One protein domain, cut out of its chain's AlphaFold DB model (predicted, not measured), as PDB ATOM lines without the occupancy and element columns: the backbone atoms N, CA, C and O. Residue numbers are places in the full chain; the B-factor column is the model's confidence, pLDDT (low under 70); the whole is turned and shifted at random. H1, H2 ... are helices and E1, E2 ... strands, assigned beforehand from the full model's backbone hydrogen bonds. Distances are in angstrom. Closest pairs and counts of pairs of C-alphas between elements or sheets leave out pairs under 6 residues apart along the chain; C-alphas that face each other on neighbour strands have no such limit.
ATOM      1  N   PHE A   3      99.875 125.204  82.766       98.19
ATOM      2  CA  PHE A   3      98.680 124.636  82.149       98.19
ATOM      3  C   PHE A   3      97.538 124.562  83.163       98.19
ATOM      4  O   PHE A   3      97.720 124.034  84.261       98.19
ATOM      5  N   ILE A   4      96.373 125.065  82.775       97.88
ATOM      6  CA  ILE A   4      95.138 125.026  83.547       97.88
ATOM      7  C   ILE A   4      94.139 124.161  82.771       97.88
ATOM      8  O   ILE A   4      93.822 124.486  81.619       97.88
ATOM      9  N   PRO A   5      93.652 123.053  83.360       98.12
ATOM     10  CA  PRO A   5      92.622 122.253  82.722       98.12
ATOM     11  C   PRO A   5      91.327 123.065  82.620       98.12
ATOM     12  O   PRO A   5      90.955 123.784  83.549       98.12
ATOM     13  N   GLY A   6      90.654 122.936  81.482       97.81
ATOM     14  CA  GLY A   6      89.349 123.540  81.247       97.81
ATOM     15  C   GLY A   6      88.276 122.965  82.169       97.81
ATOM     16  O   GLY A   6      88.447 121.910  82.786       97.81
ATOM     17  N   GLY A   7      87.148 123.659  82.251       97.50
ATOM     18  CA  GLY A   7      86.041 123.267  83.109       97.50
ATOM     19  C   GLY A   7      84.946 124.320  83.179       97.50
ATOM     20  O   GLY A   7      85.064 125.412  82.619       97.50
ATOM     21  N   THR A   8      83.878 123.967  83.886       97.12
ATOM     22  CA  THR A   8      82.748 124.856  84.161       97.12
ATOM     23  C   THR A   8      82.834 125.353  85.596       97.12
ATOM     24  O   THR A   8      83.025 124.561  86.520       97.12
ATOM     25  N   PHE A   9      82.691 126.660  85.796       92.38
ATOM     26  CA  PHE A   9      82.703 127.272  87.120       92.38
ATOM     27  C   PHE A   9      81.756 128.468  87.189       92.38
ATOM     28  O   PHE A   9      81.390 129.068  86.177       92.38
ATOM     29  N   ARG A  10      81.386 128.846  88.412       92.00
ATOM     30  CA  ARG A  10      80.559 130.023  88.655       92.00
ATOM     31  C   ARG A  10      81.426 131.279  88.679       92.00
ATOM     32  O   ARG A  10      82.265 131.434  89.563       92.00
ATOM     33  N   MET A  11      81.219 132.173  87.714       91.88
ATOM     34  CA  MET A  11      81.960 133.431  87.600       91.88
ATOM     35  C   MET A  11      81.173 134.584  88.228       91.88
ATOM     36  O   MET A  11      79.988 134.741  87.946       91.88
ATOM     37  N   GLY A  12      81.839 135.407  89.041       89.38
ATOM     38  CA  GLY A  12      81.247 136.568  89.715       89.38
ATOM     39  C   GLY A  12      80.881 136.316  91.182       89.38
ATOM     40  O   GLY A  12      81.155 135.257  91.744       89.38
ATOM     41  N   SER A  13      80.267 137.309  91.821       84.62
ATOM     42  CA  SER A  13      79.873 137.312  93.230       84.62
ATOM     43  C   SER A  13      78.599 138.126  93.452       84.62
ATOM     44  O   SER A  13      78.416 139.187  92.868       84.62
ATOM     45  N   HIS A  14      77.727 137.657  94.346       82.12
ATOM     46  CA  HIS A  14      76.543 138.414  94.778       82.12
ATOM     47  C   HIS A  14      76.802 139.299  96.008       82.12
ATOM     48  O   HIS A  14      75.875 139.927  96.507       82.12
ATOM     49  N   SER A  15      78.033 139.323  96.533       83.19
ATOM     50  CA  SER A  15      78.319 139.891  97.858       83.19
ATOM     51  C   SER A  15      78.814 141.339  97.855       83.19
ATOM     52  O   SER A  15      78.846 141.938  98.926       83.19
ATOM     53  N   HIS A  16      79.212 141.899  96.707       76.81
ATOM     54  CA  HIS A  16      79.888 143.203  96.655       76.81
ATOM     55  C   HIS A  16      79.244 144.170  95.656       76.81
ATOM     56  O   HIS A  16      78.342 144.919  96.030       76.81
ATOM     57  N   TYR A  17      79.689 144.180  94.397       84.44
ATOM     58  CA  TYR A  17      79.229 145.159  93.412       84.44
ATOM     59  C   TYR A  17      78.170 144.575  92.464       84.44
ATOM     60  O   TYR A  17      78.306 143.431  92.031       84.44
ATOM     61  N   PRO A  18      77.143 145.350  92.051       81.81
ATOM     62  CA  PRO A  18      76.140 144.875  91.094       81.81
ATOM     63  C   PRO A  18      76.729 144.409  89.757       81.81
ATOM     64  O   PRO A  18      76.220 143.472  89.153       81.81
ATOM     65  N   SER A  19      77.823 145.033  89.308       83.38
ATOM     66  CA  SER A  19      78.548 144.650  88.088       83.38
ATOM     67  C   SER A  19      79.291 143.319  88.204       83.38
ATOM     68  O   SER A  19      79.676 142.751  87.189       83.38
ATOM     69  N   GLU A  20      79.509 142.830  89.422       86.38
ATOM     70  CA  GLU A  20      80.180 141.555  89.684       86.38
ATOM     71  C   GLU A  20      79.186 140.404  89.854       86.38
ATOM     72  O   GLU A  20      79.612 139.263  90.018       86.38
ATOM     73  N   ILE A  21      77.877 140.672  89.805       84.12
ATOM     74  CA  ILE A  21      76.837 139.662  89.992       84.12
ATOM     75  C   ILE A  21      77.006 138.522  88.986       84.12
ATOM     76  O   ILE A  21      77.025 138.715  87.771       84.12
ATOM     77  N   SER A  22      77.078 137.305  89.525       78.56
ATOM     78  CA  SER A  22      77.116 136.081  88.736       78.56
ATOM     79  C   SER A  22      75.750 135.833  88.100       78.56
ATOM     80  O   SER A  22      74.776 135.582  88.811       78.56
ATOM     81  N   ALA A  23      75.668 135.920  86.773       67.44
ATOM     82  CA  ALA A  23      74.428 135.656  86.043       67.44
ATOM     83  C   ALA A  23      74.282 134.179  85.630       67.44
ATOM     84  O   ALA A  23      73.161 133.679  85.598       67.44
ATOM     85  N   SER A  24      75.395 133.482  85.361       80.44
ATOM     86  CA  SER A  24      75.416 132.104  84.852       80.44
ATOM     87  C   SER A  24      76.757 131.411  85.120       80.44
ATOM     88  O   SER A  24      77.778 132.074  85.322       80.44
ATOM     89  N   ASP A  25      76.761 130.078  85.050       91.81
ATOM     90  CA  ASP A  25      77.992 129.286  84.986       91.81
ATOM     91  C   ASP A  25      78.708 129.497  83.643       91.81
ATOM     92  O   ASP A  25      78.076 129.633  82.591       91.81
ATOM     93  N   VAL A  26      80.041 129.519  83.684       93.81
ATOM     94  CA  VAL A  26      80.918 129.743  82.529       93.81
ATOM     95  C   VAL A  26      81.777 128.506  82.304       93.81
ATOM     96  O   VAL A  26      82.382 127.989  83.240       93.81
ATOM     97  N   THR A  27      81.861 128.064  81.051       96.19
ATOM     98  CA  THR A  27      82.740 126.969  80.623       96.19
ATOM     99  C   THR A  27      83.886 127.529  79.797       96.19
ATOM    100  O   THR A  27      83.653 128.307  78.872       96.19
ATOM    101  N   VAL A  28      85.112 127.123  80.119       97.12
ATOM    102  CA  VAL A  28      86.320 127.485  79.368       97.12
ATOM    103  C   VAL A  28      87.099 126.238  78.973       97.12
ATOM    104  O   VAL A  28      87.145 125.258  79.722       97.12
ATOM    105  N   ASP A  29      87.728 126.290  77.801       98.44
ATOM    106  CA  ASP A  29      88.667 125.263  77.357       98.44
ATOM    107  C   ASP A  29      89.949 125.279  78.196       98.44
ATOM    108  O   ASP A  29      90.199 126.193  78.980       98.44
ATOM    109  N   SER A  30      90.783 124.251  78.032       98.38
ATOM    110  CA  SER A  30      92.096 124.223  78.685       98.38
ATOM    111  C   SER A  30      93.031 125.256  78.061       98.38
ATOM    112  O   SER A  30      93.086 125.392  76.839       98.38
ATOM    113  N   PHE A  31      93.812 125.952  78.885       98.19
ATOM    114  CA  PHE A  31      94.727 126.998  78.428       98.19
ATOM    115  C   PHE A  31      95.955 127.107  79.329       98.19
ATOM    116  O   PHE A  31      96.029 126.504  80.399       98.19
ATOM    117  N   CYS A  32      96.941 127.887  78.894       98.25
ATOM    118  CA  CYS A  32      98.111 128.206  79.699       98.25
ATOM    119  C   CYS A  32      98.044 129.662  80.172       98.25
ATOM    120  O   CYS A  32      97.748 130.549  79.375       98.25
ATOM    121  N   ILE A  33      98.386 129.920  81.434       98.06
ATOM    122  CA  ILE A  33      98.479 131.274  82.003       98.06
ATOM    123  C   ILE A  33      99.833 131.481  82.680       98.06
ATOM    124  O   ILE A  33     100.434 130.528  83.175       98.06
ATOM    125  N   ASP A  34     100.372 132.697  82.682       97.75
ATOM    126  CA  ASP A  34     101.602 132.976  83.421       97.75
ATOM    127  C   ASP A  34     101.405 132.925  84.936       97.75
ATOM    128  O   ASP A  34     100.342 133.233  85.464       97.75
ATOM    129  N   ARG A  35     102.451 132.474  85.643       97.06
ATOM    130  CA  ARG A  35     102.423 132.328  87.111       97.06
ATOM    131  C   ARG A  35     102.555 133.656  87.842       97.06
ATOM    132  O   ARG A  35     102.267 133.724  89.030       97.06
ATOM    133  N   HIS A  36     103.083 134.658  87.160       97.25
ATOM    134  CA  HIS A  36     103.297 135.990  87.682       97.25
ATOM    135  C   HIS A  36     102.931 136.997  86.599       97.25
ATOM    136  O   HIS A  36     102.915 136.675  85.410       97.25
ATOM    137  N   GLU A  37     102.661 138.218  87.030       97.69
ATOM    138  CA  GLU A  37     102.483 139.354  86.137       97.69
ATOM    139  C   GLU A  37     103.761 139.623  85.335       97.69
ATOM    140  O   GLU A  37     104.871 139.282  85.763       97.69
ATOM    141  N   ILE A  38     103.614 140.261  84.173       97.00
ATOM    142  CA  ILE A  38     104.766 140.671  83.370       97.00
ATOM    143  C   ILE A  38     105.567 141.712  84.147       97.00
ATOM    144  O   ILE A  38     105.066 142.774  84.512       97.00
ATOM    145  N   THR A  39     106.843 141.422  84.374       97.56
ATOM    146  CA  THR A  39     107.726 142.329  85.103       97.56
ATOM    147  C   THR A  39     108.263 143.438  84.198       97.56
ATOM    148  O   THR A  39     108.443 143.263  82.990       97.56
ATOM    149  N   ASN A  40     108.674 144.560  84.797       97.19
ATOM    150  CA  ASN A  40     109.384 145.628  84.079       97.19
ATOM    151  C   ASN A  40     110.640 145.122  83.348       97.19
ATOM    152  O   ASN A  40     111.019 145.650  82.302       97.19
ATOM    153  N   ALA A  41     111.317 144.107  83.895       97.50
ATOM    154  CA  ALA A  41     112.498 143.528  83.270       97.50
ATOM    155  C   ALA A  41     112.156 142.759  81.985       97.50
ATOM    156  O   ALA A  41     112.910 142.844  81.015       97.50
ATOM    157  N   GLU A  42     111.039 142.037  81.972       97.25
ATOM    158  CA  GLU A  42     110.543 141.292  80.810       97.25
ATOM    159  C   GLU A  42     109.957 142.226  79.760       97.25
ATOM    160  O   GLU A  42     110.348 142.147  78.595       97.25
ATOM    161  N   PHE A  43     109.127 143.186  80.173       97.06
ATOM    162  CA  PHE A  43     108.576 144.182  79.260       97.06
ATOM    163  C   PHE A  43     109.683 144.996  78.574       97.06
ATOM    164  O   PHE A  43     109.664 145.206  77.364       97.06
ATOM    165  N   ARG A  44     110.748 145.353  79.304       96.62
ATOM    166  CA  ARG A  44     111.925 146.008  78.717       96.62
ATOM    167  C   ARG A  44     112.639 145.145  77.673       96.62
ATOM    168  O   ARG A  44     113.197 145.697  76.729       96.62
ATOM    169  N   LYS A  45     112.679 143.817  77.833       97.56
ATOM    170  CA  LYS A  45     113.248 142.927  76.804       97.56
ATOM    171  C   LYS A  45     112.399 142.964  75.535       97.56
ATOM    172  O   LYS A  45     112.974 143.044  74.456       97.56
ATOM    173  N   PHE A  46     111.074 142.969  75.677       97.19
ATOM    174  CA  PHE A  46     110.146 143.126  74.557       97.19
ATOM    175  C   PHE A  46     110.397 144.439  73.803       97.19
ATOM    176  O   PHE A  46     110.729 144.389  72.624       97.19
ATOM    177  N   VAL A  47     110.382 145.583  74.495       97.31
ATOM    178  CA  VAL A  47     110.624 146.901  73.874       97.31
ATOM    179  C   VAL A  47     111.980 146.954  73.167       97.31
ATOM    180  O   VAL A  47     112.078 147.454  72.053       97.31
ATOM    181  N   LYS A  48     113.041 146.398  73.767       96.69
ATOM    182  CA  LYS A  48     114.366 146.345  73.124       96.69
ATOM    183  C   LYS A  48     114.395 145.486  71.860       96.69
ATOM    184  O   LYS A  48     115.194 145.766  70.975       96.69
ATOM    185  N   ALA A  49     113.585 144.432  71.804       97.56
ATOM    186  CA  ALA A  49     113.540 143.521  70.668       97.56
ATOM    187  C   ALA A  49     112.674 144.054  69.518       97.56
ATOM    188  O   ALA A  49     112.996 143.808  68.361       97.56
ATOM    189  N   THR A  50     111.586 144.767  69.825       96.75
ATOM    190  CA  THR A  50     110.600 145.213  68.827       96.75
ATOM    191  C   THR A  50     110.677 146.700  68.498       96.75
ATOM    192  O   THR A  50     110.202 147.110  67.444       96.75
ATOM    193  N   GLY A  51     111.257 147.514  69.382       93.44
ATOM    194  CA  GLY A  51     111.183 148.973  69.305       93.44
ATOM    195  C   GLY A  51     109.783 149.531  69.588       93.44
ATOM    196  O   GLY A  51     109.513 150.673  69.224       93.44
TER     197      GLY A  51
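Overview. This is residues 3 to 51 of the 66 residues of the protein "Formylglycine-generating enzyme family protein" of Okeania sp. SIO3I5 (UniProt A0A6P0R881). A strand hairpin, E1 and E2, has a long loop at one end; past the other, E3 leads into an arm, residues 36 to 51, that sticks out with helix H1. The printed part has 49 residues, under half in named elements: E1, E2, E3, H1, class mixed; E1 - E2 is antiparallel. It is extended, radius of gyration of the C-alphas 17.0 A, spanning 44 by 27 by 17 A.

Along the chain. E1, residues 7 to 10, 10.3 A, begins at C-alpha 7 (86.041, 123.267, 83.109). E2 is residues 25 to 28, 10.2 A; E3, 31 to 33, 6.7 A. H1, residues 40 to 50, 15.3 A, ends at C-alpha 50 (110.600, 145.213, 68.827).

Arrangement. Residues 3 to 4 pair antiparallel with residues 31 to 32 of E3, which pairs with no named strand. In the hairpin E1 and E2, N 9 and O 26 are within hydrogen-bond range, 2.9 A. E2 runs on into E3 at 90 degrees. H1, with every O i to N i+4 pair within hydrogen-bond range, is apart from E1, E2 and E3.

Size, cuts and confidence. The farthest C-alphas, of Ser 15 and Ala 49, are 44.6 A apart. The printed part has no cut; the E1 to E2 link is long, 14 residues. Residue 23 has pLDDT under 70.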